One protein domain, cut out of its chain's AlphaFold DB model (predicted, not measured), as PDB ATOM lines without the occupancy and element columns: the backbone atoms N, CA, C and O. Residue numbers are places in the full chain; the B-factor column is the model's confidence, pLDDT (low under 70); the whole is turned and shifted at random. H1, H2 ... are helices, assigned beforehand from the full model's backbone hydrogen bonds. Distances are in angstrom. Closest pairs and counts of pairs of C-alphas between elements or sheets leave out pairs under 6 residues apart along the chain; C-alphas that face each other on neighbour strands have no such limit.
ATOM      1  N   GLU A 260      -0.430  39.692  34.519       74.50
ATOM      2  CA  GLU A 260       0.109  40.939  35.107       74.50
ATOM      3  C   GLU A 260      -0.953  41.849  35.749       74.50
ATOM      4  O   GLU A 260      -0.847  42.229  36.917       74.50
ATOM      5  N   PHE A 261      -2.021  42.152  35.007       73.56
ATOM      6  CA  PHE A 261      -3.092  43.042  35.447       73.56
ATOM      7  C   PHE A 261      -4.301  42.258  35.954       73.56
ATOM      8  O   PHE A 261      -5.121  41.772  35.167       73.56
ATOM      9  N   LEU A 262      -4.457  42.200  37.280       76.44
ATOM     10  CA  LEU A 262      -5.633  41.603  37.906       76.44
ATOM     11  C   LEU A 262      -6.902  42.403  37.569       76.44
ATOM     12  O   LEU A 262      -6.992  43.605  37.820       76.44
ATOM     13  N   LYS A 263      -7.913  41.727  37.017       81.62
ATOM     14  CA  LYS A 263      -9.207  42.321  36.648       81.62
ATOM     15  C   LYS A 263     -10.282  41.754  37.573       81.62
ATOM     16  O   LYS A 263     -10.529  40.553  37.519       81.62
ATOM     17  N   HIS A 264     -10.968  42.602  38.352       82.75
ATOM     18  CA  HIS A 264     -12.040  42.184  39.281       82.75
ATOM     19  C   HIS A 264     -13.031  41.197  38.650       82.75
ATOM     20  O   HIS A 264     -13.256  40.126  39.193       82.75
ATOM     21  N   ARG A 265     -13.511  41.484  37.430       83.50
ATOM     22  CA  ARG A 265     -14.439  40.615  36.681       83.50
ATOM     23  C   ARG A 265     -13.944  39.183  36.424       83.50
ATOM     24  O   ARG A 265     -14.769  38.334  36.109       83.50
ATOM     25  N   LEU A 266     -12.640  38.912  36.490       85.81
ATOM     26  CA  LEU A 266     -12.108  37.548  36.402       85.81
ATOM     27  C   LEU A 266     -12.190  36.842  37.759       85.81
ATOM     28  O   LEU A 266     -12.613  35.695  37.806       85.81
ATOM     29  N   VAL A 267     -11.875  37.538  38.856       89.44
ATOM     30  CA  VAL A 267     -11.984  36.993  40.222       89.44
ATOM     31  C   VAL A 267     -13.454  36.809  40.626       89.44
ATOM     32  O   VAL A 267     -13.815  35.774  41.169       89.44
ATOM     33  N   GLU A 268     -14.331  37.745  40.257       88.50
ATOM     34  CA  GLU A 268     -15.792  37.613  40.361       88.50
ATOM     35  C   GLU A 268     -16.295  36.347  39.647       88.50
ATOM     36  O   GLU A 268     -17.017  35.549  40.236       88.50
ATOM     37  N   ARG A 269     -15.871  36.110  38.395       86.25
ATOM     38  CA  ARG A 269     -16.209  34.877  37.660       86.25
ATOM     39  C   ARG A 269     -15.656  33.632  38.346       86.25
ATOM     40  O   ARG A 269     -16.389  32.666  38.501       86.25
ATOM     41  N   PHE A 270     -14.403  33.673  38.786       91.06
ATOM     42  CA  PHE A 270     -13.734  32.584  39.496       91.06
ATOM     43  C   PHE A 270     -14.477  32.171  40.777       91.06
ATOM     44  O   PHE A 270     -14.602  30.980  41.053       91.06
ATOM     45  N   VAL A 271     -15.033  33.139  41.517       90.12
ATOM     46  CA  VAL A 271     -15.896  32.888  42.683       90.12
ATOM     47  C   VAL A 271     -17.287  32.395  42.270       90.12
ATOM     48  O   VAL A 271     -17.825  31.485  42.896       90.12
ATOM     49  N   MET A 272     -17.868  32.939  41.196       88.25
ATOM     50  CA  MET A 272     -19.210  32.562  40.739       88.25
ATOM     51  C   MET A 272     -19.295  31.182  40.069       88.25
ATOM     52  O   MET A 272     -20.342  30.550  40.177       88.25
ATOM     53  N   THR A 273     -18.239  30.684  39.416       88.38
ATOM     54  CA  THR A 273     -18.243  29.357  38.765       88.38
ATOM     55  C   THR A 273     -18.618  28.213  39.721       88.38
ATOM     56  O   THR A 273     -19.565  27.491  39.403       88.38
ATOM     57  N   PRO A 274     -17.967  28.024  40.892       88.62
ATOM     58  CA  PRO A 274     -18.374  26.979  41.828       88.62
ATOM     59  C   PRO A 274     -19.757  27.235  42.427       88.62
ATOM     60  O   PRO A 274     -20.510  26.280  42.591       88.62
ATOM     61  N   ILE A 275     -20.142  28.496  42.670       87.50
ATOM     62  CA  ILE A 275     -21.484  28.833  43.176       87.50
ATOM     63  C   ILE A 275     -22.556  28.367  42.188       87.50
ATOM     64  O   ILE A 275     -23.528  27.732  42.592       87.50
ATOM     65  N   GLN A 276     -22.351  28.615  40.892       86.06
ATOM     66  CA  GLN A 276     -23.249  28.159  39.832       86.06
ATOM     67  C   GLN A 276     -23.253  26.626  39.711       86.06
ATOM     68  O   GLN A 276     -24.332  26.039  39.663       86.06
ATOM     69  N   PHE A 277     -22.084  25.976  39.756       85.56
ATOM     70  CA  PHE A 277     -21.963  24.512  39.736       85.56
ATOM     71  C   PHE A 277     -22.675  23.833  40.915       85.56
ATOM     72  O   PHE A 277     -23.436  22.897  40.711       85.56
ATOM     73  N   PHE A 278     -22.487  24.299  42.152       85.31
ATOM     74  CA  PHE A 278     -23.189  23.705  43.292       85.31
ATOM     75  C   PHE A 278     -24.686  24.033  43.286       85.31
ATOM     76  O   PHE A 278     -25.476  23.182  43.681       85.31
ATOM     77  N   SER A 279     -25.097  25.200  42.777       82.56
ATOM     78  CA  SER A 279     -26.522  25.553  42.656       82.56
ATOM     79  C   SER A 279     -27.307  24.709  41.640       82.56
ATOM     80  O   SER A 279     -28.534  24.728  41.672       82.56
ATOM     81  N   SER A 280     -26.635  23.958  40.756       77.25
ATOM     82  CA  SER A 280     -27.282  22.966  39.880       77.25
ATOM     83  C   SER A 280     -27.294  21.543  40.458       77.25
ATOM     84  O   SER A 280     -27.858  20.644  39.834       77.25
ATOM     85  N   ILE A 281     -26.697  21.338  41.640       77.00
ATOM     86  CA  ILE A 281     -26.567  20.037  42.318       77.00
ATOM     87  C   ILE A 281     -27.414  19.992  43.597       77.00
ATOM     88  O   ILE A 281     -28.131  19.019  43.807       77.00
ATOM     89  N   ASP A 282     -27.358  21.043  44.420       65.94
ATOM     90  CA  ASP A 282     -28.085  21.163  45.689       65.94
ATOM     91  C   ASP A 282     -28.626  22.591  45.874       65.94
ATOM     92  O   ASP A 282     -27.903  23.574  45.701       65.94
ATOM     93  N   GLU A 283     -29.892  22.727  46.283       59.44
ATOM     94  CA  GLU A 283     -30.551  24.038  46.452       59.44
ATOM     95  C   GLU A 283     -30.153  24.775  47.748       59.44
ATOM     96  O   GLU A 283     -30.466  25.954  47.910       59.44
ATOM     97  N   ASN A 284     -29.472  24.107  48.690       59.25
ATOM     98  CA  ASN A 284     -29.153  24.652  50.015       59.25
ATOM     99  C   ASN A 284     -27.636  24.763  50.241       59.25
ATOM    100  O   ASN A 284     -26.887  23.831  49.964       59.25
ATOM    101  N   SER A 285     -27.180  25.878  50.828       67.94
ATOM    102  CA  SER A 285     -25.774  26.152  51.211       67.94
ATOM    103  C   SER A 285     -24.728  26.194  50.078       67.94
ATOM    104  O   SER A 285     -23.530  26.264  50.350       67.94
ATOM    105  N   CYS A 286     -25.144  26.242  48.806       79.00
ATOM    106  CA  CYS A 286     -24.245  26.222  47.640       79.00
ATOM    107  C   CYS A 286     -23.142  27.302  47.699       79.00
ATOM    108  O   CYS A 286     -21.999  27.032  47.330       79.00
ATOM    109  N   GLN A 287     -23.457  28.505  48.197       82.56
ATOM    110  CA  GLN A 287     -22.490  29.595  48.404       82.56
ATOM    111  C   GLN A 287     -21.405  29.229  49.428       82.56
ATOM    112  O   GLN A 287     -20.218  29.354  49.139       82.56
ATOM    113  N   GLU A 288     -21.806  28.720  50.593       82.62
ATOM    114  CA  GLU A 288     -20.913  28.346  51.694       82.62
ATOM    115  C   GLU A 288     -19.985  27.191  51.293       82.62
ATOM    116  O   GLU A 288     -18.767  27.287  51.445       82.62
ATOM    117  N   VAL A 289     -20.530  26.144  50.662       83.31
ATOM    118  CA  VAL A 289     -19.753  25.013  50.122       83.31
ATOM    119  C   VAL A 289     -18.742  25.486  49.067       83.31
ATOM    120  O   VAL A 289     -17.584  25.061  49.082       83.31
ATOM    121  N   SER A 290     -19.143  26.405  48.183       86.56
ATOM    122  CA  SER A 290     -18.258  26.991  47.167       86.56
ATOM    123  C   SER A 290     -17.125  27.805  47.776       86.56
ATOM    124  O   SER A 290     -15.975  27.694  47.354       86.56
ATOM    125  N   ILE A 291     -17.437  28.639  48.764       86.81
ATOM    126  CA  ILE A 291     -16.491  29.597  49.333       86.81
ATOM    127  C   ILE A 291     -15.532  28.898  50.294       86.81
ATOM    128  O   ILE A 291     -14.341  29.202  50.269       86.81
ATOM    129  N   ASN A 292     -15.981  27.873  51.019       86.31
ATOM    130  CA  ASN A 292     -15.103  27.003  51.801       86.31
ATOM    131  C   ASN A 292     -14.184  26.159  50.898       86.31
ATOM    132  O   ASN A 292     -13.002  25.999  51.213       86.31
ATOM    133  N   LEU A 293     -14.660  25.706  49.728       88.62
ATOM    134  CA  LEU A 293     -13.809  25.076  48.709       88.62
ATOM    135  C   LEU A 293     -12.750  26.052  48.162       88.62
ATOM    136  O   LEU A 293     -11.577  25.694  48.077       88.62
ATOM    137  N   LEU A 294     -13.134  27.284  47.818       90.62
ATOM    138  CA  LEU A 294     -12.214  28.310  47.308       90.62
ATOM    139  C   LEU A 294     -11.181  28.739  48.360       90.62
ATOM    140  O   LEU A 294      -9.993  28.824  48.044       90.62
ATOM    141  N   LYS A 295     -11.608  28.953  49.613       88.44
ATOM    142  CA  LYS A 295     -10.719  29.214  50.755       88.44
ATOM    143  C   LYS A 295      -9.719  28.068  50.922       88.44
ATOM    144  O   LYS A 295      -8.519  28.311  50.873       88.44
ATOM    145  N   GLY A 296     -10.201  26.829  51.030       85.94
ATOM    146  CA  GLY A 296      -9.364  25.646  51.259       85.94
ATOM    147  C   GLY A 296      -8.404  25.281  50.118       85.94
ATOM    148  O   GLY A 296      -7.398  24.622  50.370       85.94
ATOM    149  N   LEU A 297      -8.683  25.699  48.876       88.25
ATOM    150  CA  LEU A 297      -7.799  25.469  47.724       88.25
ATOM    151  C   LEU A 297      -6.779  26.593  47.495       88.25
ATOM    152  O   LEU A 297      -5.641  26.305  47.117       88.25
ATOM    153  N   PHE A 298      -7.180  27.858  47.665       91.56
ATOM    154  CA  PHE A 298      -6.432  29.001  47.124       91.56
ATOM    155  C   PHE A 298      -6.007  30.039  48.164       91.56
ATOM    156  O   PHE A 298      -5.031  30.753  47.918       91.56
ATOM    157  N   ILE A 299      -6.671  30.132  49.321       89.88
ATOM    158  CA  ILE A 299      -6.259  31.060  50.383       89.88
ATOM    159  C   ILE A 299      -5.127  30.434  51.202       89.88
ATOM    160  O   ILE A 299      -5.306  29.456  51.924       89.88
ATOM    161  N   LYS A 300      -3.938  31.026  51.083       88.94
ATOM    162  CA  LYS A 300      -2.711  30.628  51.786       88.94
ATOM    163  C   LYS A 300      -2.459  31.607  52.928       88.94
ATOM    164  O   LYS A 300      -2.666  32.808  52.768       88.94
ATOM    165  N   LYS A 301      -1.944  31.164  54.075       88.19
ATOM    166  CA  LYS A 301      -1.604  32.096  55.166       88.19
ATOM    167  C   LYS A 301      -0.378  32.927  54.746       88.19
ATOM    168  O   LYS A 301       0.541  32.422  54.106       88.19
ATOM    169  N   LEU A 302      -0.308  34.208  55.134       87.00
ATOM    170  CA  LEU A 302       0.754  35.154  54.709       87.00
ATOM    171  C   LEU A 302       2.196  34.614  54.871       87.00
ATOM    172  O   LEU A 302       3.093  34.989  54.114       87.00
ATOM    173  N   LYS A 303       2.433  33.733  55.852       87.56
ATOM    174  CA  LYS A 303       3.723  33.055  56.055       87.56
ATOM    175  C   LYS A 303       4.096  32.136  54.887       87.56
ATOM    176  O   LYS A 303       5.240  32.172  54.449       87.56
ATOM    177  N   GLU A 304       3.142  31.363  54.372       88.94
ATOM    178  CA  GLU A 304       3.338  30.443  53.247       88.94
ATOM    179  C   GLU A 304       3.652  31.216  51.966       88.94
ATOM    180  O   GLU A 304       4.612  30.888  51.282       88.94
ATOM    181  N   ILE A 305       2.927  32.305  51.685       87.38
ATOM    182  CA  ILE A 305       3.191  33.167  50.517       87.38
ATOM    183  C   ILE A 305       4.577  33.816  50.607       87.38
ATOM    184  O   ILE A 305       5.294  33.881  49.608       87.38
ATOM    185  N   ARG A 306       4.994  34.251  51.804       86.62
ATOM    186  CA  ARG A 306       6.348  34.778  52.034       86.62
ATOM    187  C   ARG A 306       7.438  33.723  51.833       86.62
ATOM    188  O   ARG A 306       8.479  34.072  51.292       86.62
ATOM    189  N   GLN A 307       7.191  32.469  52.208       87.62
ATOM    190  CA  GLN A 307       8.118  31.353  51.993       87.62
ATOM    191  C   GLN A 307       8.161  30.915  50.516       87.62
ATOM    192  O   GLN A 307       9.232  30.721  49.954       87.62
ATOM    193  N   GLU A 308       7.007  30.835  49.845       86.06
ATOM    194  CA  GLU A 308       6.887  30.511  48.413       86.06
ATOM    195  C   GLU A 308       7.517  31.590  47.508       86.06
ATOM    196  O   GLU A 308       7.765  31.343  46.325       86.06
ATOM    197  N   CYS A 309       7.766  32.785  48.052       85.19
ATOM    198  CA  CYS A 309       8.359  33.925  47.358       85.19
ATOM    199  C   CYS A 309       9.686  34.408  47.975       85.19
ATOM    200  O   CYS A 309      10.109  35.516  47.658       85.19
ATOM    201  N   GLU A 310      10.348  33.623  48.836       82.56
ATOM    202  CA  GLU A 310      11.566  34.067  49.544       82.56
ATOM    203  C   GLU A 310      12.740  34.361  48.586       82.56
ATOM    204  O   GLU A 310      13.462  35.337  48.781       82.56
ATOM    205  N   ASP A 311      12.863  33.575  47.508       79.75
ATOM    206  CA  ASP A 311      13.841  33.754  46.420       79.75
ATOM    207  C   ASP A 311      13.242  34.420  45.151       79.75
ATOM    208  O   ASP A 311      13.889  34.440  44.102       79.75
ATOM    209  N   LYS A 312      11.998  34.930  45.197       82.88
ATOM    210  CA  LYS A 312      11.298  35.521  44.033       82.88
ATOM    211  C   LYS A 312      11.380  37.051  44.017       82.88
ATOM    212  O   LYS A 312      11.651  37.694  45.028       82.88
ATOM    213  N   GLU A 313      11.103  37.639  42.856       83.56
ATOM    214  CA  GLU A 313      11.025  39.092  42.691       83.56
ATOM    215  C   GLU A 313       9.835  39.688  43.464       83.56
ATOM    216  O   GLU A 313       8.774  39.067  43.593       83.56
ATOM    217  N   GLN A 314      10.022  40.905  43.990       84.38
ATOM    218  CA  GLN A 314       9.059  41.563  44.882       84.38
ATOM    219  C   GLN A 314       7.689  41.750  44.212       84.38
ATOM    220  O   GLN A 314       6.665  41.532  44.853       84.38
ATOM    221  N   GLU A 315       7.664  42.041  42.910       85.81
ATOM    222  CA  GLU A 315       6.439  42.190  42.122       85.81
ATOM    223  C   GLU A 315       5.552  40.934  42.165       85.81
ATOM    224  O   GLU A 315       4.354  41.034  42.423       85.81
ATOM    225  N   ILE A 316       6.133  39.736  42.022       85.81
ATOM    226  CA  ILE A 316       5.402  38.455  42.069       85.81
ATOM    227  C   ILE A 316       4.733  38.266  43.439       85.81
ATOM    228  O   ILE A 316       3.592  37.811  43.543       85.81
ATOM    229  N   LYS A 317       5.439  38.643  44.507       86.62
ATOM    230  CA  LYS A 317       4.986  38.550  45.900       86.62
ATOM    231  C   LYS A 317       3.898  39.581  46.218       86.62
ATOM    232  O   LYS A 317       2.887  39.231  46.827       86.62
ATOM    233  N   THR A 318       4.068  40.822  45.765       89.38
ATOM    234  CA  THR A 318       3.063  41.895  45.824       89.38
ATOM    235  C   THR A 318       1.797  41.490  45.074       89.38
ATOM    236  O   THR A 318       0.695  41.561  45.623       89.38
ATOM    237  N   ARG A 319       1.937  40.958  43.859       89.06
ATOM    238  CA  ARG A 319       0.825  40.534  43.005       89.06
ATOM    239  C   ARG A 319       0.083  39.306  43.548       89.06
ATOM    240  O   ARG A 319      -1.147  39.316  43.551       89.06
ATOM    241  N   LYS A 320       0.783  38.316  44.118       90.88
ATOM    242  CA  LYS A 320       0.156  37.210  44.876       90.88
ATOM    243  C   LYS A 320      -0.617  37.716  46.097       90.88
ATOM    244  O   LYS A 320      -1.765  37.326  46.279       90.88
ATOM    245  N   CYS A 321      -0.040  38.612  46.903       92.12
ATOM    246  CA  CYS A 321      -0.743  39.204  48.051       92.12
ATOM    247  C   CYS A 321      -1.993  39.995  47.627       92.12
ATOM    248  O   CYS A 321      -3.020  39.904  48.294       92.12
ATOM    249  N   LEU A 322      -1.944  40.727  46.508       91.94
ATOM    250  CA  LEU A 322      -3.118  41.402  45.949       91.94
ATOM    251  C   LEU A 322      -4.196  40.399  45.516       91.94
ATOM    252  O   LEU A 322      -5.339  40.543  45.938       91.94
ATOM    253  N   LEU A 323      -3.851  39.362  44.746       93.06
ATOM    254  CA  LEU A 323      -4.800  38.325  44.312       93.06
ATOM    255  C   LEU A 323      -5.505  37.637  45.499       93.06
ATOM    256  O   LEU A 323      -6.710  37.407  45.433       93.06
ATOM    257  N   GLN A 324      -4.805  37.397  46.614       92.81
ATOM    258  CA  GLN A 324      -5.427  36.905  47.854       92.81
ATOM    259  C   GLN A 324      -6.467  37.891  48.412       92.81
ATOM    260  O   GLN A 324      -7.570  37.477  48.759       92.81
ATOM    261  N   VAL A 325      -6.164  39.197  48.452       93.31
ATOM    262  CA  VAL A 325      -7.129  40.224  48.891       93.31
ATOM    263  C   VAL A 325      -8.327  40.313  47.942       93.31
ATOM    264  O   VAL A 325      -9.456  40.406  48.414       93.31
ATOM    265  N   HIS A 326      -8.118  40.249  46.623       92.19
ATOM    266  CA  HIS A 326      -9.221  40.208  45.656       92.19
ATOM    267  C   HIS A 326     -10.125  38.987  45.882       92.19
ATOM    268  O   HIS A 326     -11.340  39.156  45.942       92.19
ATOM    269  N   LEU A 327      -9.561  37.784  46.058       92.31
ATOM    270  CA  LEU A 327     -10.354  36.575  46.301       92.31
ATOM    271  C   LEU A 327     -11.128  36.656  47.628       92.31
ATOM    272  O   LEU A 327     -12.321  36.366  47.648       92.31
ATOM    273  N   LEU A 328     -10.491  37.103  48.716       91.25
ATOM    274  CA  LEU A 328     -11.160  37.277  50.012       91.25
ATOM    275  C   LEU A 328     -12.288  38.323  49.954       91.25
ATOM    276  O   LEU A 328     -13.340  38.103  50.550       91.25
ATOM    277  N   MET A 329     -12.102  39.423  49.216       90.06
ATOM    278  CA  MET A 329     -13.137  40.447  49.027       90.06
ATOM    279  C   MET A 329     -14.337  39.920  48.230       90.06
ATOM    280  O   MET A 329     -15.467  40.058  48.696       90.06
ATOM    281  N   GLU A 330     -14.125  39.290  47.067       90.19
ATOM    282  CA  GLU A 330     -15.232  38.738  46.264       90.19
ATOM    283  C   GLU A 330     -15.972  37.630  47.047       90.19
ATOM    284  O   GLU A 330     -17.197  37.684  47.153       90.19
ATOM    285  N   CYS A 331     -15.256  36.702  47.706       88.19
ATOM    286  CA  CYS A 331     -15.853  35.700  48.607       88.19
ATOM    287  C   CYS A 331     -16.658  36.338  49.754       88.19
ATOM    288  O   CYS A 331     -17.764  35.894  50.054       88.19
ATOM    289  N   GLY A 332     -16.139  37.405  50.370       84.00
ATOM    290  CA  GLY A 332     -16.843  38.163  51.408       84.00
ATOM    291  C   GLY A 332     -18.117  38.851  50.906       84.00
ATOM    292  O   GLY A 332     -19.062  39.014  51.671       84.00
ATOM    293  N   THR A 333     -18.186  39.226  49.623       82.94
ATOM    294  CA  THR A 333     -19.429  39.744  49.017       82.94
ATOM    295  C   THR A 333     -20.416  38.634  48.663       82.94
ATOM    296  O   THR A 333     -21.618  38.808  48.833       82.94
ATOM    297  N   ALA A 334     -19.928  37.467  48.236       81.19
ATOM    298  CA  ALA A 334     -20.764  36.349  47.813       81.19
ATOM    299  C   ALA A 334     -21.483  35.622  48.973       81.19
ATOM    300  O   ALA A 334     -22.479  34.947  48.728       81.19
ATOM    301  N   MET A 335     -21.032  35.801  50.223       73.44
ATOM    302  CA  MET A 335     -21.755  35.367  51.434       73.44
ATOM    303  C   MET A 335     -22.812  36.376  51.929       73.44
ATOM    304  O   MET A 335     -23.596  36.052  52.824       73.44
ATOM    305  N   GLN A 336     -22.827  37.615  51.422       65.69
ATOM    306  CA  GLN A 336     -23.568  38.704  52.065       65.69
ATOM    307  C   GLN A 336     -25.080  38.580  51.832       65.69
ATOM    308  O   GLN A 336     -25.590  38.789  50.733       65.69
ATOM    309  N   GLY A 337     -25.796  38.228  52.902       53.12
ATOM    310  CA  GLY A 337     -27.228  37.916  52.889       53.12
ATOM    311  C   GLY A 337     -27.553  36.538  53.472       53.12
ATOM    312  O   GLY A 337     -28.686  36.323  53.902       53.12
ATOM    313  N   HIS A 338     -26.574  35.632  53.565       52.50
ATOM    314  CA  HIS A 338     -26.736  34.381  54.304       52.50
ATOM    315  C   HIS A 338     -26.481  34.614  55.808       52.50
ATOM    316  O   HIS A 338     -25.470  35.225  56.163       52.50
ATOM    317  N   PRO A 339     -27.349  34.131  56.720       41.69
ATOM    318  CA  PRO A 339     -27.067  34.149  58.151       41.69
ATOM    319  C   PRO A 339     -26.004  33.088  58.460       41.69
ATOM    320  O   PRO A 339     -26.325  31.927  58.707       41.69
ATOM    321  N   VAL A 340     -24.731  33.486  58.393       44.91
ATOM    322  CA  VAL A 340     -23.588  32.598  58.646       44.91
ATOM    323  C   VAL A 340     -23.699  32.004  60.047       44.91
ATOM    324  O   VAL A 340     -23.704  32.725  61.048       44.91
ATOM    325  N   VAL A 341     -23.753  30.675  60.121       38.56
ATOM    326  CA  VAL A 341     -23.564  29.959  61.381       38.56
ATOM    327  C   VAL A 341     -22.090  30.114  61.748       38.56
ATOM    328  O   VAL A 341     -21.228  29.526  61.103       38.56
ATOM    329  N   ALA A 342     -21.797  30.950  62.746       38.81
ATOM    330  CA  ALA A 342     -20.437  31.305  63.153       38.81
ATOM    331  C   ALA A 342     -19.715  30.130  63.850       38.81
ATOM    332  O   ALA A 342     -19.554  30.116  65.068       38.81
ATOM    333  N   ASN A 343     -19.312  29.140  63.051       36.31
ATOM    334  CA  ASN A 343     -18.751  27.852  63.465       36.31
ATOM    335  C   ASN A 343     -17.294  27.641  62.997       36.31
ATOM    336  O   ASN A 343     -16.875  26.502  62.821       36.31
ATOM    337  N   ASP A 344     -16.508  28.711  62.851       43.72
ATOM    338  CA  ASP A 344     -15.042  28.618  62.803       43.72
ATOM    339  C   ASP A 344     -14.393  29.823  63.503       43.72
ATOM    340  O   ASP A 344     -14.673  30.978  63.182       43.72
ATOM    341  N   GLU A 345     -13.503  29.563  64.469       44.59
ATOM    342  CA  GLU A 345     -12.818  30.607  65.260       44.59
ATOM    343  C   GLU A 345     -11.689  31.326  64.478       44.59
ATOM    344  O   GLU A 345     -11.161  32.334  64.945       44.59
ATOM    345  N   ASP A 346     -11.321  30.821  63.292       49.78
ATOM    346  CA  ASP A 346     -10.195  31.294  62.458       49.78
ATOM    347  C   ASP A 346     -10.640  32.282  61.338       49.78
ATOM    348  O   ASP A 346      -9.798  32.864  60.646       49.78
ATOM    349  N   ASP A 347     -11.953  32.474  61.120       57.72
ATOM    350  CA  ASP A 347     -12.493  32.950  59.830       57.72
ATOM    351  C   ASP A 347     -12.874  34.446  59.739       57.72
ATOM    352  O   ASP A 347     -13.701  34.849  58.912       57.72
ATOM    353  N   ASN A 348     -12.235  35.320  60.533       76.75
ATOM    354  CA  ASN A 348     -12.375  36.770  60.336       76.75
ATOM    355  C   ASN A 348     -11.726  37.202  59.006       76.75
ATOM    356  O   ASN A 348     -10.542  37.539  58.919       76.75
ATOM    357  N   THR A 349     -12.541  37.210  57.953       82.88
ATOM    358  CA  THR A 349     -12.140  37.539  56.582       82.88
ATOM    359  C   THR A 349     -11.584  38.970  56.481       82.88
ATOM    360  O   THR A 349     -10.649  39.204  55.711       82.88
ATOM    361  N   CYS A 350     -12.056  39.906  57.319       87.94
ATOM    362  CA  CYS A 350     -11.495  41.257  57.404       87.94
ATOM    363  C   CYS A 350     -10.060  41.246  57.957       87.94
ATOM    364  O   CYS A 350      -9.172  41.814  57.323       87.94
ATOM    365  N   ASP A 351      -9.787  40.541  59.063       88.69
ATOM    366  CA  ASP A 351      -8.426  40.430  59.626       88.69
ATOM    367  C   ASP A 351      -7.433  39.820  58.629       88.69
ATOM    368  O   ASP A 351      -6.275  40.246  58.562       88.69
ATOM    369  N   GLN A 352      -7.870  38.843  57.829       89.06
ATOM    370  CA  GLN A 352      -7.034  38.234  56.790       89.06
ATOM    371  C   GLN A 352      -6.704  39.246  55.678       89.06
ATOM    372  O   GLN A 352      -5.529  39.435  55.350       89.06
ATOM    373  N   ILE A 353      -7.705  39.969  55.160       92.44
ATOM    374  CA  ILE A 353      -7.518  41.043  54.167       92.44
ATOM    375  C   ILE A 353      -6.602  42.146  54.711       92.44
ATOM    376  O   ILE A 353      -5.606  42.504  54.080       92.44
ATOM    377  N   VAL A 354      -6.893  42.652  55.908       93.81
ATOM    378  CA  VAL A 354      -6.106  43.677  56.600       93.81
ATOM    379  C   VAL A 354      -4.674  43.193  56.849       93.81
ATOM    380  O   VAL A 354      -3.735  43.971  56.700       93.81
ATOM    381  N   THR A 355      -4.458  41.910  57.145       93.06
ATOM    382  CA  THR A 355      -3.116  41.319  57.286       93.06
ATOM    383  C   THR A 355      -2.331  41.353  55.971       93.06
ATOM    384  O   THR A 355      -1.147  41.705  55.983       93.06
ATOM    385  N   PHE A 356      -2.964  41.067  54.830       94.38
ATOM    386  CA  PHE A 356      -2.331  41.205  53.512       94.38
ATOM    387  C   PHE A 356      -2.080  42.663  53.120       94.38
ATOM    388  O   PHE A 356      -0.992  42.984  52.644       94.38
ATOM    389  N   LEU A 357      -3.030  43.565  53.365       94.75
ATOM    390  CA  LEU A 357      -2.871  44.998  53.090       94.75
ATOM    391  C   LEU A 357      -1.765  45.616  53.964       94.75
ATOM    392  O   LEU A 357      -0.907  46.338  53.456       94.75
ATOM    393  N   ARG A 358      -1.707  45.271  55.258       94.06
ATOM    394  CA  ARG A 358      -0.606  45.641  56.166       94.06
ATOM    395  C   ARG A 358       0.727  45.041  55.713       94.06
ATOM    396  O   ARG A 358       1.745  45.712  55.843       94.06
ATOM    397  N   ALA A 359       0.748  43.830  55.150       91.62
ATOM    398  CA  ALA A 359       1.958  43.272  54.546       91.62
ATOM    399  C   ALA A 359       2.406  44.094  53.330       91.62
ATOM    400  O   ALA A 359       3.544  44.551  53.315       91.62
ATOM    401  N   LEU A 360       1.508  44.364  52.378       92.81
ATOM    402  CA  LEU A 360       1.767  45.180  51.184       92.81
ATOM    403  C   LEU A 360       2.296  46.586  51.517       92.81
ATOM    404  O   LEU A 360       3.123  47.111  50.779       92.81
ATOM    405  N   ILE A 361       1.910  47.176  52.655       93.25
ATOM    406  CA  ILE A 361       2.493  48.439  53.148       93.25
ATOM    407  C   ILE A 361       3.997  48.324  53.460       93.25
ATOM    408  O   ILE A 361       4.725  49.299  53.274       93.25
ATOM    409  N   PHE A 362       4.466  47.170  53.948       86.88
ATOM    410  CA  PHE A 362       5.891  46.912  54.199       86.88
ATOM    411  C   PHE A 362       6.656  46.475  52.947       86.88
ATOM    412  O   PHE A 362       7.870  46.657  52.905       86.88
ATOM    413  N   GLU A 363       5.973  45.855  51.980       86.31
ATOM    414  CA  GLU A 363       6.589  45.369  50.740       86.31
ATOM    415  C   GLU A 363       6.706  46.468  49.666       86.31
ATOM    416  O   GLU A 363       7.703  46.493  48.949       86.31
ATOM    417  N   GLU A 364       5.723  47.374  49.594       89.12
ATOM    418  CA  GLU A 364       5.627  48.483  48.634       89.12
ATOM    419  C   GLU A 364       5.606  49.837  49.377       89.12
ATOM    420  O   GLU A 364       6.645  50.396  49.728       89.12
ATOM    421  N   SER A 365       4.413  50.387  49.650       90.31
ATOM    422  CA  SER A 365       4.225  51.593  50.463       90.31
ATOM    423  C   SER A 365       2.772  51.778  50.926       90.31
ATOM    424  O   SER A 365       1.835  51.209  50.363       90.31
ATOM    425  N   ILE A 366       2.570  52.658  51.917       91.75
ATOM    426  CA  ILE A 366       1.234  53.126  52.342       91.75
ATOM    427  C   ILE A 366       0.458  53.724  51.161       91.75
ATOM    428  O   ILE A 366      -0.730  53.451  51.000       91.75
ATOM    429  N   GLU A 367       1.121  54.533  50.333       92.56
ATOM    430  CA  GLU A 367       0.464  55.268  49.251       92.56
ATOM    431  C   GLU A 367       0.121  54.359  48.060       92.56
ATOM    432  O   GLU A 367      -0.929  54.551  47.444       92.56
ATOM    433  N   PHE A 368       0.918  53.315  47.795       92.25
ATOM    434  CA  PHE A 368       0.551  52.244  46.862       92.25
ATOM    435  C   PHE A 368      -0.745  51.559  47.308       92.25
ATOM    436  O   PHE A 368      -1.724  51.562  46.563       92.25
ATOM    437  N   VAL A 369      -0.796  51.050  48.545       93.69
ATOM    438  CA  VAL A 369      -1.973  50.331  49.068       93.69
ATOM    439  C   VAL A 369      -3.204  51.239  49.127       93.69
ATOM    440  O   VAL A 369      -4.291  50.827  48.719       93.69
ATOM    441  N   ARG A 370      -3.047  52.504  49.534       92.00
ATOM    442  CA  ARG A 370      -4.122  53.510  49.518       92.00
ATOM    443  C   ARG A 370      -4.653  53.772  48.107       92.00
ATOM    444  O   ARG A 370      -5.869  53.809  47.923       92.00
ATOM    445  N   ASN A 371      -3.781  53.949  47.112       91.38
ATOM    446  CA  ASN A 371      -4.218  54.139  45.726       91.38
ATOM    447  C   ASN A 371      -4.855  52.872  45.155       91.38
ATOM    448  O   ASN A 371      -5.852  52.984  44.449       91.38
ATOM    449  N   HIS A 372      -4.342  51.688  45.487       90.31
ATOM    450  CA  HIS A 372      -4.903  50.420  45.028       90.31
ATOM    451  C   HIS A 372      -6.310  50.195  45.607       90.31
ATOM    452  O   HIS A 372      -7.241  49.908  44.854       90.31
ATOM    453  N   LEU A 373      -6.507  50.433  46.911       91.44
ATOM    454  CA  LEU A 373      -7.839  50.424  47.527       91.44
ATOM    455  C   LEU A 373      -8.766  51.455  46.871       91.44
ATOM    456  O   LEU A 373      -9.864  51.107  46.456       91.44
ATOM    457  N   LYS A 374      -8.320  52.707  46.703       90.62
ATOM    458  CA  LYS A 374      -9.155  53.804  46.182       90.62
ATOM    459  C   LYS A 374      -9.506  53.693  44.691       90.62
ATOM    460  O   LYS A 374     -10.559  54.185  44.292       90.62
ATOM    461  N   ARG A 375      -8.629  53.117  43.861       88.88
ATOM    462  CA  ARG A 375      -8.802  53.035  42.396       88.88
ATOM    463  C   ARG A 375      -9.365  51.697  41.926       88.88
ATOM    464  O   ARG A 375     -10.142  51.699  40.979       88.88
ATOM    465  N   ASN A 376      -8.984  50.595  42.574       86.69
ATOM    466  CA  ASN A 376      -9.332  49.251  42.120       86.69
ATOM    467  C   ASN A 376     -10.430  48.656  43.007       86.69
ATOM    468  O   ASN A 376     -11.535  48.464  42.528       86.69
ATOM    469  N   PHE A 377     -10.201  48.472  44.311       88.06
ATOM    470  CA  PHE A 377     -11.211  47.854  45.187       88.06
ATOM    471  C   PHE A 377     -12.480  48.703  45.345       88.06
ATOM    472  O   PHE A 377     -13.596  48.224  45.141       88.06
ATOM    473  N   PHE A 378     -12.316  49.970  45.715       89.94
ATOM    474  CA  PHE A 378     -13.412  50.835  46.132       89.94
ATOM    475  C   PHE A 378     -14.523  50.981  45.068       89.94
ATOM    476  O   PHE A 378     -15.675  50.750  45.431       89.94
ATOM    477  N   PRO A 379     -14.247  51.258  43.772       89.06
ATOM    478  CA  PRO A 379     -15.309  51.425  42.772       89.06
ATOM    479  C   PRO A 379     -16.137  50.167  42.473       89.06
ATOM    480  O   PRO A 379     -17.196  50.286  41.865       89.06
ATOM    481  N   TYR A 380     -15.666  48.979  42.865       85.94
ATOM    482  CA  TYR A 380     -16.341  47.700  42.614       85.94
ATOM    483  C   TYR A 380     -17.061  47.187  43.871       85.94
ATOM    484  O   TYR A 380     -18.143  46.611  43.772       85.94
ATOM    485  N   PHE A 381     -16.495  47.430  45.059       86.44
ATOM    486  CA  PHE A 381     -17.037  46.919  46.320       86.44
ATOM    487  C   PHE A 381     -17.926  47.904  47.091       86.44
ATOM    488  O   PHE A 381     -18.735  47.448  47.893       86.44
ATOM    489  N   VAL A 382     -17.872  49.217  46.824       87.94
ATOM    490  CA  VAL A 382     -18.692  50.226  47.539       87.94
ATOM    491  C   VAL A 382     -20.208  50.042  47.371       87.94
ATOM    492  O   VAL A 382     -20.978  50.491  48.218       87.94
ATOM    493  N   GLU A 383     -20.657  49.366  46.313       84.06
ATOM    494  CA  GLU A 383     -22.071  49.001  46.133       84.06
ATOM    495  C   GLU A 383     -22.380  47.565  46.582       84.06
ATOM    496  O   GLU A 383     -23.503  47.305  47.006       84.06
ATOM    497  N   ARG A 384     -21.395  46.656  46.528       81.75
ATOM    498  CA  ARG A 384     -21.562  45.224  46.836       81.75
ATOM    499  C   ARG A 384     -21.460  44.908  48.327       81.75
ATOM    500  O   ARG A 384     -22.349  44.252  48.843       81.75
ATOM    501  N   ASN A 385     -20.402  45.370  48.998       84.56
ATOM    502  CA  ASN A 385     -20.154  45.113  50.419       84.56
ATOM    503  C   ASN A 385     -19.562  46.353  51.102       84.56
ATOM    504  O   ASN A 385     -18.349  46.575  51.109       84.56
ATOM    505  N   LYS A 386     -20.446  47.178  51.673       86.38
ATOM    506  CA  LYS A 386     -20.081  48.424  52.369       86.38
ATOM    507  C   LYS A 386     -19.457  48.185  53.737       86.38
ATOM    508  O   LYS A 386     -18.614  48.974  54.144       86.38
ATOM    509  N   GLU A 387     -19.874  47.124  54.421       85.69
ATOM    510  CA  GLU A 387     -19.464  46.787  55.787       85.69
ATOM    511  C   GLU A 387     -17.996  46.365  55.805       85.69
ATOM    512  O   GLU A 387     -17.166  47.095  56.340       85.69
ATOM    513  N   LEU A 388     -17.650  45.298  55.075       87.88
ATOM    514  CA  LEU A 388     -16.272  44.819  54.950       87.88
ATOM    515  C   LEU A 388     -15.331  45.913  54.428       87.88
ATOM    516  O   LEU A 388     -14.200  46.038  54.889       87.88
ATOM    517  N   LEU A 389     -15.793  46.731  53.476       89.88
ATOM    518  CA  LEU A 389     -14.986  47.822  52.938       89.88
ATOM    519  C   LEU A 389     -14.762  48.937  53.976       89.88
ATOM    520  O   LEU A 389     -13.639  49.426  54.080       89.88
ATOM    521  N   LEU A 390     -15.784  49.323  54.750       89.94
ATOM    522  CA  LEU A 390     -15.656  50.285  55.851       89.94
ATOM    523  C   LEU A 390     -14.695  49.767  56.928       89.94
ATOM    524  O   LEU A 390     -13.765  50.488  57.289       89.94
ATOM    525  N   ASP A 391     -14.859  48.517  57.362       90.50
ATOM    526  CA  ASP A 391     -14.014  47.885  58.384       90.50
ATOM    527  C   ASP A 391     -12.540  47.844  57.948       90.50
ATOM    528  O   ASP A 391     -11.643  48.153  58.734       90.50
ATOM    529  N   ILE A 392     -12.270  47.579  56.663       92.75
ATOM    530  CA  ILE A 392     -10.921  47.673  56.084       92.75
ATOM    531  C   ILE A 392     -10.383  49.110  56.129       92.75
ATOM    532  O   ILE A 392      -9.215  49.302  56.466       92.75
ATOM    533  N   TYR A 393     -11.181  50.131  55.797       93.38
ATOM    534  CA  TYR A 393     -10.727  51.529  55.890       93.38
ATOM    535  C   TYR A 393     -10.427  51.940  57.344       93.38
ATOM    536  O   TYR A 393      -9.433  52.636  57.579       93.38
ATOM    537  N   GLU A 394     -11.222  51.471  58.309       91.62
ATOM    538  CA  GLU A 394     -11.041  51.723  59.744       91.62
ATOM    539  C   GLU A 394      -9.798  51.012  60.312       91.62
ATOM    540  O   GLU A 394      -8.915  51.679  60.859       91.62
ATOM    541  N   GLU A 395      -9.647  49.698  60.112       92.44
ATOM    542  CA  GLU A 395      -8.474  48.932  60.571       92.44
ATOM    543  C   GLU A 395      -7.168  49.376  59.884       92.44
ATOM    544  O   GLU A 395      -6.089  49.355  60.487       92.44
ATOM    545  N   MET A 396      -7.225  49.824  58.628       92.75
ATOM    546  CA  MET A 396      -6.061  50.407  57.947       92.75
ATOM    547  C   MET A 396      -5.771  51.854  58.387       92.75
ATOM    548  O   MET A 396      -4.733  52.401  58.005       92.75
ATOM    549  N   MET A 397      -6.642  52.468  59.200       92.44
ATOM    550  CA  MET A 397      -6.597  53.879  59.616       92.44
ATOM    551  C   MET A 397      -6.468  54.837  58.420       92.44
ATOM    552  O   MET A 397      -5.679  55.788  58.429       92.44
ATOM    553  N   PHE A 398      -7.206  54.554  57.348       92.50
ATOM    554  CA  PHE A 398      -7.228  55.361  56.132       92.50
ATOM    555  C   PHE A 398      -8.406  56.343  56.147       92.50
ATOM    556  O   PHE A 398      -9.419  56.118  56.799       92.50
ATOM    557  N   GLU A 399      -8.274  57.450  55.413       89.56
ATOM    558  CA  GLU A 399      -9.370  58.407  55.234       89.56
ATOM    559  C   GLU A 399     -10.555  57.709  54.551       89.56
ATOM    560  O   GLU A 399     -10.445  57.255  53.407       89.56
ATOM    561  N   ILE A 400     -11.670  57.606  55.277       90.00
ATOM    562  CA  ILE A 400     -12.893  56.944  54.823       90.00
ATOM    563  C   ILE A 400     -13.473  57.742  53.641       90.00
ATOM    564  O   ILE A 400     -13.651  58.957  53.751       90.00
ATOM    565  N   PRO A 401     -13.766  57.105  52.492       89.00
ATOM    566  CA  PRO A 401     -14.406  57.774  51.365       89.00
ATOM    567  C   PRO A 401     -15.769  58.384  51.755       89.00
ATOM    568  O   PRO A 401     -16.552  57.700  52.414       89.00
ATOM    569  N   PRO A 402     -16.131  59.599  51.290       86.62
ATOM    570  CA  PRO A 402     -17.384  60.264  51.679       86.62
ATOM    571  C   PRO A 402     -18.670  59.451  51.457       86.62
ATOM    572  O   PRO A 402     -19.639  59.607  52.189       86.62
ATOM    573  N   SER A 403     -18.679  58.538  50.483       85.44
ATOM    574  CA  SER A 403     -19.797  57.619  50.214       85.44
ATOM    575  C   SER A 403     -19.953  56.481  51.235       85.44
ATOM    576  O   SER A 403     -20.977  55.805  51.229       85.44
ATOM    577  N   LEU A 404     -18.934  56.232  52.063       88.44
ATOM    578  CA  LEU A 404     -18.974  55.308  53.199       88.44
ATOM    579  C   LEU A 404     -19.153  56.051  54.527       88.44
ATOM    580  O   LEU A 404     -19.710  55.467  55.450       88.44
ATOM    581  N   GLU A 405     -18.774  57.333  54.625       87.69
ATOM    582  CA  GLU A 405     -19.025  58.136  55.831       87.69
ATOM    583  C   GLU A 405     -20.510  58.141  56.236       87.69
ATOM    584  O   GLU A 405     -20.829  58.078  57.419       87.69
ATOM    585  N   ASP A 406     -21.435  58.257  55.280       86.69
ATOM    586  CA  ASP A 406     -22.868  58.318  55.598       86.69
ATOM    587  C   ASP A 406     -23.421  56.960  56.056       86.69
ATOM    588  O   ASP A 406     -24.306  56.922  56.909       86.69
ATOM    589  N   PHE A 407     -22.825  55.859  55.584       86.44
ATOM    590  CA  PHE A 407     -23.097  54.507  56.074       86.44
ATOM    591  C   PHE A 407     -22.498  54.275  57.473       86.44
ATOM    592  O   PHE A 407     -23.174  53.749  58.354       86.44
ATOM    593  N   GLN A 408     -21.279  54.763  57.731       87.19
ATOM    594  CA  GLN A 408     -20.668  54.774  59.066       87.19
ATOM    595  C   GLN A 408     -21.551  55.544  60.066       87.19
ATOM    596  O   GLN A 408     -21.913  55.013  61.110       87.19
ATOM    597  N   LYS A 409     -22.015  56.750  59.701       86.81
ATOM    598  CA  LYS A 409     -22.953  57.566  60.501       86.81
ATOM    599  C   LYS A 409     -24.317  56.899  60.722       86.81
ATOM    600  O   LYS A 409     -25.066  57.360  61.583       86.81
ATOM    601  N   GLU A 410     -24.696  55.900  59.928       85.56
ATOM    602  CA  GLU A 410     -25.911  55.100  60.120       85.56
ATOM    603  C   GLU A 410     -25.643  53.921  61.066       85.56
ATOM    604  O   GLU A 410     -26.337  53.787  62.077       85.56
ATOM    605  N   ARG A 411     -24.566  53.160  60.826       84.31
ATOM    606  CA  ARG A 411     -24.078  52.087  61.708       84.31
ATOM    607  C   ARG A 411     -23.854  52.583  63.138       84.31
ATOM    608  O   ARG A 411     -24.364  51.993  64.088       84.31
ATOM    609  N   ASP A 412     -23.177  53.716  63.295       86.00
ATOM    610  CA  ASP A 412     -22.880  54.313  64.598       86.00
ATOM    611  C   ASP A 412     -24.151  54.762  65.335       86.00
ATOM    612  O   ASP A 412     -24.201  54.694  66.563       86.00
TER     613      ASP A 412
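This is residues 260 to 412 of the 844 residues of an uncharacterized protein of Clytia hemisphaerica (UniProt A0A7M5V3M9). A long helix, H4, runs through the middle, with H5 and then H6 folded back in turn as an up-and-down bundle, each running against the one before. H1 and H2 make a V near H4's last residues, H3 packs near its first residues, and H7 packs on H5 with H8 across H7. The printed part has 153 residues with eight named helices, H1 to H8 in order, and no named strand: all helix, compact, radius of gyration of the C-alphas 15.9 A, spans 44 by 44 by 30 A.

H1, residues 264 to 279, touches H2, residues 286 to 298, at a steep tilt of 54 degrees; their closest C-alphas, Phe 278 and Cys 286, are 5.1 A apart. With residues 264 to 271 alone, H1 touches H4, residues 314 to 334; closest are C-alphas 268 and 330, 6.0 A. H3, residues 302 to 308, forms a hairpin with H4, touching residues 317 to 321 alone; closest are C-alphas 305 and 317, 7.3 A. H4 and H5, residues 349 to 363, form a hairpin at a shallow tilt of 19 degrees; closest are C-alphas 325 and 353, 5.4 A. Residues 357 to 361 of H5 touch residues 368 to 369 of H6, residues 366 to 381, in a hairpin; closest are C-alphas 361 and 369, 6.3 A. H7, residues 386 to 395, touches residues 350 to 354 of H5; closest are C-alphas 392 and 354, 6.3 A. H8, residues 402 to 412, is about perpendicular to H7, 89 degrees, and touches it; closest are C-alphas 404 and 390, 6.6 A. Every O i to N i+4 pair is within hydrogen-bond range in H2, H3, H4 and H7, against 10 of 12 in H1, 10 of 11 in H5, 9 of 12 in H6 and 5 of 7 in H8.

H1 begins at C-alpha 264 (-12.040, 42.184, 39.281) and H8 ends at C-alpha 412 (-22.880, 54.313, 64.598). H1 is 22.3 A long, H4 30.4 A, H5 21.1 A and H6 20.2 A.

The C-alphas farthest apart, Asp 311 and Glu 410, are 47.2 A apart. The printed part has no cut. The H4 to H5 link is long, and its residues 341 to 346 stand free. Residues 282 to 285 and 336 to 347 have pLDDT under 70.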